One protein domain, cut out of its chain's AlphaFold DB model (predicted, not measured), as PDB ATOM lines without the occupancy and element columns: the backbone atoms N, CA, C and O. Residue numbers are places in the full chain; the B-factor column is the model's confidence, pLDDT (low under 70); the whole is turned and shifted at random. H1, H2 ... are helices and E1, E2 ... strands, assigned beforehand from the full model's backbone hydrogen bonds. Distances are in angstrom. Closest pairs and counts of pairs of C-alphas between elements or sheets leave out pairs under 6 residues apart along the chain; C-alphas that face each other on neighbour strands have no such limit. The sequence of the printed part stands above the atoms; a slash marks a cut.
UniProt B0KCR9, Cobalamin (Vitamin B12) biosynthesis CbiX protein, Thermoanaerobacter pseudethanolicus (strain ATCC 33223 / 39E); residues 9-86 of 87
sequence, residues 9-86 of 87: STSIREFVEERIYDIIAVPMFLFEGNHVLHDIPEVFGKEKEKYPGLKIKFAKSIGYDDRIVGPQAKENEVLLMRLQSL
ATOM      1  N   SER A   9     198.982 178.562 226.084       91.88
ATOM      2  CA  SER A   9     198.861 179.934 225.576       91.88
ATOM      3  C   SER A   9     200.217 180.635 225.500       91.88
ATOM      4  O   SER A   9     200.496 181.334 224.529       91.88
ATOM      5  N   THR A  10     201.085 180.416 226.487       93.31
ATOM      6  CA  THR A  10     202.453 180.942 226.526       93.31
ATOM      7  C   THR A  10     203.277 180.374 225.379       93.31
ATOM      8  O   THR A  10     203.863 181.142 224.622       93.31
ATOM      9  N   SER A  11     203.219 179.056 225.175       93.69
ATOM     10  CA  SER A  11     203.916 178.391 224.068       93.69
ATOM     11  C   SER A  11     203.437 178.909 222.704       93.69
ATOM     12  O   SER A  11     204.236 179.167 221.809       93.69
ATOM     13  N   ILE A  12     202.123 179.108 222.533       94.94
ATOM     14  CA  ILE A  12     201.562 179.668 221.292       94.94
ATOM     15  C   ILE A  12     202.041 181.104 221.069       94.94
ATOM     16  O   ILE A  12     202.384 181.452 219.940       94.94
ATOM     17  N   ARG A  13     202.084 181.935 222.117       95.25
ATOM     18  CA  ARG A  13     202.598 183.305 222.018       95.25
ATOM     19  C   ARG A  13     204.052 183.315 221.544       95.25
ATOM     20  O   ARG A  13     204.358 184.052 220.614       95.25
ATOM     21  N   GLU A  14     204.902 182.480 222.132       95.44
ATOM     22  CA  GLU A  14     206.313 182.341 221.740       95.44
ATOM     23  C   GLU A  14     206.446 181.935 220.264       95.44
ATOM     24  O   GLU A  14     207.170 182.570 219.500       95.44
ATOM     25  N   PHE A  15     205.655 180.959 219.806       96.19
ATOM     26  CA  PHE A  15     205.631 180.572 218.391       96.19
ATOM     27  C   PHE A  15     205.194 181.710 217.467       96.19
ATOM     28  O   PHE A  15     205.784 181.910 216.406       96.19
ATOM     29  N   VAL A  16     204.184 182.482 217.861       95.75
ATOM     30  CA  VAL A  16     203.722 183.632 217.079       95.75
ATOM     31  C   VAL A  16     204.795 184.722 217.003       95.75
ATOM     32  O   VAL A  16     205.000 185.290 215.928       95.75
ATOM     33  N   GLU A  17     205.510 184.993 218.098       96.38
ATOM     34  CA  GLU A  17     206.649 185.925 218.124       96.38
ATOM     35  C   GLU A  17     207.761 185.486 217.153       96.38
ATOM     36  O   GLU A  17     208.356 186.318 216.462       96.38
ATOM     37  N   GLU A  18     207.950 184.175 216.996       96.94
ATOM     38  CA  GLU A  18     208.855 183.560 216.018       96.94
ATOM     39  C   GLU A  18     208.271 183.435 214.594       96.94
ATOM     40  O   GLU A  18     208.934 182.935 213.683       96.94
ATOM     41  N   ARG A  19     207.053 183.939 214.355       96.25
ATOM     42  CA  ARG A  19     206.301 183.851 213.085       96.25
ATOM     43  C   ARG A  19     205.904 182.431 212.667       96.25
ATOM     44  O   ARG A  19     205.710 182.159 211.479       96.25
ATOM     45  N   ILE A  20     205.724 181.536 213.629       97.06
ATOM     46  CA  ILE A  20     205.213 180.182 213.429       97.06
ATOM     47  C   ILE A  20     203.694 180.200 213.638       97.06
ATOM     48  O   ILE A  20     203.204 180.431 214.740       97.06
ATOM     49  N   TYR A  21     202.939 179.934 212.569       95.44
ATOM     50  CA  TYR A  21     201.468 179.969 212.588       95.44
ATOM     51  C   TYR A  21     200.802 178.641 212.214       95.44
ATOM     52  O   TYR A  21     199.595 178.510 212.375       95.44
ATOM     53  N   ASP A  22     201.548 177.647 211.732       96.88
ATOM     54  CA  ASP A  22     201.022 176.313 211.438       96.88
ATOM     55  C   ASP A  22     201.569 175.312 212.467       96.88
ATOM     56  O   ASP A  22     202.719 174.886 212.395       96.88
ATOM     57  N   ILE A  23     200.731 174.944 213.439       95.31
ATOM     58  CA  ILE A  23     201.088 174.116 214.596       95.31
ATOM     59  C   ILE A  23     200.350 172.775 214.533       95.31
ATOM     60  O   ILE A  23     199.142 172.709 214.282       95.31
ATOM     61  N   ILE A  24     201.071 171.692 214.828       94.12
ATOM     62  CA  ILE A  24     200.492 170.373 215.091       94.12
ATOM     63  C   ILE A  24     200.711 170.055 216.568       94.12
ATOM     64  O   ILE A  24     201.840 169.844 217.001       94.12
ATOM     65  N   ALA A  25     199.626 170.014 217.335       91.19
ATOM     66  CA  ALA A  25     199.655 169.637 218.739       91.19
ATOM     67  C   ALA A  25     199.402 168.131 218.866       91.19
ATOM     68  O   ALA A  25     198.342 167.645 218.464       91.19
ATOM     69  N   VAL A  26     200.374 167.399 219.418       89.12
ATOM     70  CA  VAL A  26     200.295 165.948 219.640       89.12
ATOM     71  C   VAL A  26     200.189 165.673 221.141       89.12
ATOM     72  O   VAL A  26     201.152 165.916 221.870       89.12
ATOM     73  N   PRO A  27     199.040 165.186 221.633       84.25
ATOM     74  CA  PRO A  27     198.871 164.901 223.051       84.25
ATOM     75  C   PRO A  27     199.676 163.679 223.490       84.25
ATOM     76  O   PRO A  27     199.516 162.583 222.952       84.25
ATOM     77  N   MET A  28     200.470 163.838 224.544       82.44
ATOM     78  CA  MET A  28     201.194 162.740 225.194       82.44
ATOM     79  C   MET A  28     200.326 162.071 226.269       82.44
ATOM     80  O   MET A  28     200.720 161.970 227.428       82.44
ATOM     81  N   PHE A  29     199.114 161.653 225.899       78.88
ATOM     82  CA  PHE A  29     198.223 160.898 226.783       78.88
ATOM     83  C   PHE A  29     198.215 159.424 226.387       78.88
ATOM     84  O   PHE A  29     198.019 159.094 225.220       78.88
ATOM     85  N   LEU A  30     198.413 158.547 227.374       75.94
ATOM     86  CA  LEU A  30     198.223 157.101 227.212       75.94
ATOM     87  C   LEU A  30     196.740 156.724 227.275       75.94
ATOM     88  O   LEU A  30     196.311 155.788 226.609       75.94
ATOM     89  N   PHE A  31     195.966 157.487 228.050       70.12
ATOM     90  CA  PHE A  31     194.527 157.332 228.202       70.12
ATOM     91  C   PHE A  31     193.860 158.694 228.056       70.12
ATOM     92  O   PHE A  31     194.285 159.678 228.666       70.12
ATOM     93  N   GLU A  32     192.807 158.749 227.252       63.50
ATOM     94  CA  GLU A  32     192.047 159.970 227.023       63.50
ATOM     95  C   GLU A  32     190.988 160.107 228.124       63.50
ATOM     96  O   GLU A  32     189.947 159.454 228.107       63.50
ATOM     97  N   GLY A  33     191.265 160.933 229.135       64.50
ATOM     98  CA  GLY A  33     190.225 161.375 230.064       64.50
ATOM     99  C   GLY A  33     189.316 162.387 229.365       64.50
ATOM    100  O   GLY A  33     189.825 163.350 228.793       64.50
ATOM    101  N   ASN A  34     187.990 162.207 229.434       59.47
ATOM    102  CA  ASN A  34     187.010 163.048 228.721       59.47
ATOM    103  C   ASN A  34     187.239 164.561 228.886       59.47
ATOM    104  O   ASN A  34     187.056 165.306 227.933       59.47
ATOM    105  N   HIS A  35     187.684 165.024 230.056       62.56
ATOM    106  CA  HIS A  35     187.921 166.450 230.317       62.56
ATOM    107  C   HIS A  35     189.004 167.060 229.412       62.56
ATOM    108  O   HIS A  35     188.828 168.124 228.828       62.56
ATOM    109  N   VAL A  36     190.093 166.329 229.186       64.31
ATOM    110  CA  VAL A  36     191.256 166.819 228.435       64.31
ATOM    111  C   VAL A  36     190.949 167.005 226.945       64.31
ATOM    112  O   VAL A  36     191.504 167.893 226.295       64.31
ATOM    113  N   LEU A  37     190.040 166.187 226.406       66.06
ATOM    114  CA  LEU A  37     189.591 166.273 225.017       66.06
ATOM    115  C   LEU A  37     188.721 167.505 224.739       66.06
ATOM    116  O   LEU A  37     188.583 167.874 223.577       66.06
ATOM    117  N   HIS A  38     188.156 168.147 225.765       72.69
ATOM    118  CA  HIS A  38     187.316 169.337 225.612       72.69
ATOM    119  C   HIS A  38     188.061 170.631 225.952       72.69
ATOM    120  O   HIS A  38     187.983 171.595 225.187       72.69
ATOM    121  N   ASP A  39     188.855 170.627 227.022       82.19
ATOM    122  CA  ASP A  39     189.503 171.842 227.525       82.19
ATOM    123  C   ASP A  39     190.598 172.355 226.570       82.19
ATOM    124  O   ASP A  39     190.705 173.552 226.298       82.19
ATOM    125  N   ILE A  40     191.403 171.452 225.997       86.69
ATOM    126  CA  ILE A  40     192.504 171.830 225.095       86.69
ATOM    127  C   ILE A  40     191.979 172.456 223.787       86.69
ATOM    128  O   ILE A  40     192.472 173.523 223.400       86.69
ATOM    129  N   PRO A  41     190.976 171.872 223.098       87.75
ATOM    130  CA  PRO A  41     190.361 172.530 221.950       87.75
ATOM    131  C   PRO A  41     189.759 173.903 222.261       87.75
ATOM    132  O   PRO A  41     189.837 174.784 221.404       87.75
ATOM    133  N   GLU A  42     189.202 174.111 223.459       90.75
ATOM    134  CA  GLU A  42     188.687 175.423 223.868       90.75
ATOM    135  C   GLU A  42     189.815 176.461 223.957       90.75
ATOM    136  O   GLU A  42     189.691 177.558 223.407       90.75
ATOM    137  N   VAL A  43     190.946 176.101 224.577       91.38
ATOM    138  CA  VAL A  43     192.139 176.962 224.618       91.38
ATOM    139  C   VAL A  43     192.602 177.300 223.200       91.38
ATOM    140  O   VAL A  43     192.811 178.470 222.885       91.38
ATOM    141  N   PHE A  44     192.683 176.316 222.300       92.94
ATOM    142  CA  PHE A  44     193.043 176.577 220.903       92.94
ATOM    143  C   PHE A  44     192.059 177.502 220.189       92.94
ATOM    144  O   PHE A  44     192.485 178.297 219.354       92.94
ATOM    145  N   GLY A  45     190.760 177.402 220.484       94.19
ATOM    146  CA  GLY A  45     189.748 178.317 219.963       94.19
ATOM    147  C   GLY A  45     190.048 179.761 220.361       94.19
ATOM    148  O   GLY A  45     190.187 180.620 219.492       94.19
ATOM    149  N   LYS A  46     190.267 179.998 221.659       94.88
ATOM    150  CA  LYS A  46     190.597 181.327 222.199       94.88
ATOM    151  C   LYS A  46     191.884 181.898 221.602       94.88
ATOM    152  O   LYS A  46     191.941 183.081 221.281       94.88
ATOM    153  N   GLU A  47     192.920 181.082 221.419       95.56
ATOM    154  CA  GLU A  47     194.174 181.560 220.818       95.56
ATOM    155  C   GLU A  47     194.034 181.865 219.318       95.56
ATOM    156  O   GLU A  47     194.614 182.833 218.826       95.56
ATOM    157  N   LYS A  48     193.210 181.108 218.583       95.25
ATOM    158  CA  LYS A  48     192.906 181.405 217.171       95.25
ATOM    159  C   LYS A  48     192.164 182.731 216.995       95.25
ATOM    160  O   LYS A  48     192.373 183.401 215.988       95.25
ATOM    161  N   GLU A  49     191.326 183.119 217.957       95.94
ATOM    162  CA  GLU A  49     190.668 184.434 217.961       95.94
ATOM    163  C   GLU A  49     191.668 185.576 218.181       95.94
ATOM    164  O   GLU A  49     191.564 186.623 217.540       95.94
ATOM    165  N   LYS A  50     192.667 185.372 219.051       96.25
ATOM    166  CA  LYS A  50     193.716 186.366 219.335       96.25
ATOM    167  C   LYS A  50     194.694 186.549 218.174       96.25
ATOM    168  O   LYS A  50     195.174 187.660 217.957       96.25
ATOM    169  N   TYR A  51     194.993 185.477 217.438       95.88
ATOM    170  CA  TYR A  51     196.009 185.467 216.385       95.88
ATOM    171  C   TYR A  51     195.415 185.064 215.024       95.88
ATOM    172  O   TYR A  51     195.452 183.887 214.648       95.88
ATOM    173  N   PRO A  52     194.901 186.029 214.234       93.06
ATOM    174  CA  PRO A  52     194.390 185.759 212.895       93.06
ATOM    175  C   PRO A  52     195.447 185.082 212.010       93.06
ATOM    176  O   PRO A  52     196.553 185.589 211.845       93.06
ATOM    177  N   GLY A  53     195.099 183.932 211.428       93.12
ATOM    178  CA  GLY A  53     196.007 183.126 210.599       93.12
ATOM    179  C   GLY A  53     196.666 181.951 211.327       93.12
ATOM    180  O   GLY A  53     197.236 181.087 210.661       93.12
ATOM    181  N   LEU A  54     196.526 181.861 212.653       97.00
ATOM    182  CA  LEU A  54     196.977 180.716 213.437       97.00
ATOM    183  C   LEU A  54     196.166 179.460 213.086       97.00
ATOM    184  O   LEU A  54     194.947 179.393 213.257       97.00
ATOM    185  N   LYS A  55     196.854 178.422 212.616       96.19
ATOM    186  CA  LYS A  55     196.292 177.103 212.335       96.19
ATOM    187  C   LYS A  55     196.870 176.105 213.319       96.19
ATOM    188  O   LYS A  55     198.051 175.791 213.288       96.19
ATOM    189  N   ILE A  56     196.001 175.557 214.158       95.00
ATOM    190  CA  ILE A  56     196.351 174.481 215.084       95.00
ATOM    191  C   ILE A  56     195.566 173.244 214.678       95.00
ATOM    192  O   ILE A  56     194.327 173.286 214.649       95.00
ATOM    193  N   LYS A  57     196.293 172.169 214.369       92.38
ATOM    194  CA  LYS A  57     195.755 170.818 214.189       92.38
ATOM    195  C   LYS A  57     196.008 170.021 215.459       92.38
ATOM    196  O   LYS A  57     197.150 169.915 215.898       92.38
ATOM    197  N   PHE A  58     194.949 169.452 216.020       89.38
ATOM    198  CA  PHE A  58     195.047 168.568 217.171       89.38
ATOM    199  C   PHE A  58     195.108 167.125 216.682       89.38
ATOM    200  O   PHE A  58     194.169 166.643 216.047       89.38
ATOM    201  N   ALA A  59     196.253 166.480 216.880       87.12
ATOM    202  CA  ALA A  59     196.461 165.100 216.479       87.12
ATOM    203  C   ALA A  59     195.879 164.137 217.520       87.12
ATOM    204  O   ALA A  59     195.622 164.510 218.665       87.12
ATOM    205  N   LYS A  60     195.710 162.875 217.117       81.88
ATOM    206  CA  LYS A  60     195.373 161.798 218.048       81.88
ATOM    207  C   LYS A  60     196.453 161.707 219.131       81.88
ATOM    208  O   LYS A  60     197.636 161.889 218.834       81.88
ATOM    209  N   SER A  61     196.037 161.420 220.362       81.06
ATOM    210  CA  SER A  61     196.978 161.100 221.430       81.06
ATOM    211  C   SER A  61     197.835 159.883 221.065       81.06
ATOM    212  O   SER A  61     197.450 159.056 220.231       81.06
ATOM    213  N   ILE A  62     199.013 159.776 221.684       80.88
ATOM    214  CA  ILE A  62     199.906 158.625 221.484       80.88
ATOM    215  C   ILE A  62     199.207 157.291 221.789       80.88
ATOM    216  O   ILE A  62     199.472 156.302 221.110       80.88
ATOM    217  N   GLY A  63     198.278 157.287 222.752       74.50
ATOM    218  CA  GLY A  63     197.515 156.112 223.144       74.50
ATOM    219  C   GLY A  63     198.394 154.971 223.655       74.50
ATOM    220  O   GLY A  63     199.514 155.167 224.130       74.50
ATOM    221  N   TYR A  64     197.854 153.760 223.565       68.00
ATOM    222  CA  TYR A  64     198.523 152.538 223.981       68.00
ATOM    223  C   TYR A  64     199.537 152.073 222.917       68.00
ATOM    224  O   TYR A  64     199.167 151.776 221.781       68.00
ATOM    225  N   ASP A  65     200.814 151.970 223.291       73.94
ATOM    226  CA  ASP A  65     201.881 151.405 222.454       73.94
ATOM    227  C   ASP A  65     202.689 150.385 223.265       73.94
ATOM    228  O   ASP A  65     203.224 150.715 224.324       73.94
ATOM    229  N   ASP A  66     202.822 149.155 222.758       68.81
ATOM    230  CA  ASP A  66     203.512 148.040 223.432       68.81
ATOM    231  C   ASP A  66     204.924 148.399 223.929       68.81
ATOM    232  O   ASP A  66     205.388 147.848 224.930       68.81
ATOM    233  N   ARG A  67     205.605 149.341 223.262       76.06
ATOM    234  CA  ARG A  67     206.948 149.814 223.630       76.06
ATOM    235  C   ARG A  67     206.946 150.755 224.833       76.06
ATOM    236  O   ARG A  67     207.991 150.927 225.452       76.06
ATOM    237  N   ILE A  68     205.810 151.383 225.140       74.44
ATOM    238  CA  ILE A  68     205.663 152.368 226.218       74.44
ATOM    239  C   ILE A  68     205.064 151.723 227.474       74.44
ATOM    240  O   ILE A  68     205.502 152.018 228.582       74.44
ATOM    241  N   VAL A  69     204.079 150.838 227.313       66.50
ATOM    242  CA  VAL A  69     203.227 150.362 228.424       66.50
ATOM    243  C   VAL A  69     203.473 148.909 228.844       66.50
ATOM    244  O   VAL A  69     203.039 148.510 229.923       66.50
ATOM    245  N   GLY A  70     204.236 148.134 228.068       65.31
ATOM    246  CA  GLY A  70     204.587 146.751 228.399       65.31
ATOM    247  C   GLY A  70     203.389 145.778 228.410       65.31
ATOM    248  O   GLY A  70     202.227 146.194 228.402       65.31
ATOM    249  N   PRO A  71     203.633 144.452 228.426       62.28
ATOM    250  CA  PRO A  71     202.590 143.445 228.202       62.28
ATOM    251  C   PRO A  71     201.428 143.485 229.206       62.28
ATOM    252  O   PRO A  71     200.299 143.155 228.853       62.28
ATOM    253  N   GLN A  72     201.689 143.889 230.453       59.12
ATOM    254  CA  GLN A  72     200.723 143.821 231.555       59.12
ATOM    255  C   GLN A  72     199.642 144.912 231.494       59.12
ATOM    256  O   GLN A  72     198.603 144.789 232.134       59.12
ATOM    257  N   ALA A  73     199.855 145.977 230.722       59.06
ATOM    258  CA  ALA A  73     198.917 147.093 230.660       59.06
ATOM    259  C   ALA A  73     197.711 146.845 229.722       59.06
ATOM    260  O   ALA A  73     196.721 147.567 229.831       59.06
ATOM    261  N   LYS A  74     197.751 145.813 228.857       55.97
ATOM    262  CA  LYS A  74     196.652 145.472 227.921       55.97
ATOM    263  C   LYS A  74     195.368 145.041 228.628       55.97
ATOM    264  O   LYS A  74     194.272 145.361 228.180       55.97
ATOM    265  N   GLU A  75     195.491 144.297 229.727       57.41
ATOM    266  CA  GLU A  75     194.336 143.705 230.420       57.41
ATOM    267  C   GLU A  75     193.466 144.768 231.104       57.41
ATOM    268  O   GLU A  75     192.236 144.678 231.088       57.41
ATOM    269  N   ASN A  76     194.093 145.826 231.625       54.75
ATOM    270  CA  ASN A  76     193.391 146.927 232.285       54.75
ATOM    271  C   ASN A  76     192.658 147.846 231.287       54.75
ATOM    272  O   ASN A  76     191.623 148.418 231.628       54.75
ATOM    273  N   GLU A  77     193.139 147.961 230.046       57.00
ATOM    274  CA  GLU A  77     192.517 148.791 229.003       57.00
ATOM    275  C   GLU A  77     191.203 148.189 228.486       57.00
ATOM    276  O   GLU A  77     190.197 148.893 228.397       57.00
ATOM    277  N   VAL A  78     191.170 146.877 228.219       56.62
ATOM    278  CA  VAL A  78     189.937 146.190 227.785       56.62
ATOM    279  C   VAL A  78     188.833 146.352 228.831       56.62
ATOM    280  O   VAL A  78     187.657 146.473 228.483       56.62
ATOM    281  N   LEU A  79     189.199 146.388 230.115       55.34
ATOM    282  CA  LEU A  79     188.262 146.605 231.209       55.34
ATOM    283  C   LEU A  79     187.730 148.051 231.237       55.34
ATOM    284  O   LEU A  79     186.523 148.247 231.363       55.34
ATOM    285  N   LEU A  80     188.600 149.053 231.057       53.25
ATOM    286  CA  LEU A  80     188.221 150.474 231.026       53.25
ATOM    287  C   LEU A  80     187.373 150.834 229.796       53.25
ATOM    288  O   LEU A  80     186.348 151.498 229.943       53.25
ATOM    289  N   MET A  81     187.723 150.332 228.606       52.78
ATOM    290  CA  MET A  81     186.913 150.513 227.391       52.78
ATOM    291  C   MET A  81     185.516 149.895 227.534       52.78
ATOM    292  O   MET A  81     184.524 150.495 227.121       52.78
ATOM    293  N   ARG A  82     185.410 148.711 228.157       47.81
ATOM    294  CA  ARG A  82     184.108 148.077 228.423       47.81
ATOM    295  C   ARG A  82     183.247 148.911 229.368       47.81
ATOM    296  O   ARG A  82     182.050 149.024 229.127       47.81
ATOM    297  N   LEU A  83     183.841 149.525 230.391       45.66
ATOM    298  CA  LEU A  83     183.124 150.403 231.322       45.66
ATOM    299  C   LEU A  83     182.627 151.691 230.649       45.66
ATOM    300  O   LEU A  83     181.510 152.115 230.922       45.66
ATOM    301  N   GLN A  84     183.404 152.275 229.734       47.81
ATOM    302  CA  GLN A  84     182.997 153.471 228.985       47.81
ATOM    303  C   GLN A  84     181.883 153.199 227.961       47.81
ATOM    304  O   GLN A  84     181.116 154.102 227.661       47.81
ATOM    305  N   SER A  85     181.758 151.967 227.453       45.94
ATOM    306  CA  SER A  85     180.663 151.569 226.544       45.94
ATOM    307  C   SER A  85     179.325 151.260 227.237       45.94
ATOM    308  O   SER A  85     178.346 150.947 226.562       45.94
ATOM    309  N   LEU A  86     179.291 151.288 228.577       46.06
ATOM    310  CA  LEU A  86     178.133 150.933 229.411       46.06
ATOM    311  C   LEU A  86     177.397 152.150 230.005       46.06
ATOM    312  O   LEU A  86     176.509 151.977 230.841       46.06
TER     313      LEU A  86
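What this domain is: This is residues 9 to 86 of the 87 residues of the protein "Cobalamin (Vitamin B12) biosynthesis CbiX protein" of Thermoanaerobacter pseudethanolicus (strain ATCC 33223 / 39E) (UniProt B0KCR9). Two short parallel strands, E1 and E2, lie side by side with the long helix H2 over one face, mainly over E2, and H1 near the end where E1 begins. The chain runs on from the other end of E2 to H3 and H4, with H4 set across the far end as a separate arm. The printed part has 78 residues, ordered H1 E1 H2 E2 H3 H4, and is mostly helix. It is loose, with a radius of gyration of the C-alphas of 16.3 A, and only just flat, spanning 45 by 29 by 16 A.

Where its parts are: E1 is residues 22 to 25, from C-alpha 22 at (201.022, 176.313, 211.438), and E2 is residues 55 to 58. H2, residues 34 to 50, is 26.0 A long; H1, residues 9 to 17, is 12.3 A. H3 is residues 66 to 69. H4, residues 71 to 84, is 22.0 A long and ends at C-alpha 84 (182.997, 153.471, 228.985).

How they stand to each other: E1 and E2 are parallel at 18 degrees, with N 23 and O 55 at 2.8 A and N 57 and O 23 at 2.9 A, within hydrogen-bond range. E1, H2 and E2 form a strand-helix-strand unit, two parallel neighbour strands with a helix between, its crossover right-handed. The closest C-alphas of H2 and E2, those of Phe 44 and Ile 56, are 7.0 A apart. H1 and H2 only just touch, with 3 pairs of C-alphas within 8 A, through residues 43 to 47 of H2 alone; the closest are Ser 9 and Glu 47, 6.9 A. They run the same way at a tilt of 35.4 degrees, only just steep. H3 and H4 meet only through their link, and H4 is apart from H1, E1, H2 and E2. Every O i to N i+4 pair is within hydrogen-bond range in H1, 10 of 13 in H2 and 6 of 10 in H4; H3 is too short for such a pair.

The domain as a whole: The C-alphas farthest apart, those of Glu 18 and Leu 86, are 46.8 A apart. The printed part has no cut and no long link. Residues 81 to 86, of which 81 to 84 belong to H4, stand free. Mean pLDDT of the printed part is 79.0; it is under 70 at residues 32 to 37, 64, 66 and 69 to 86.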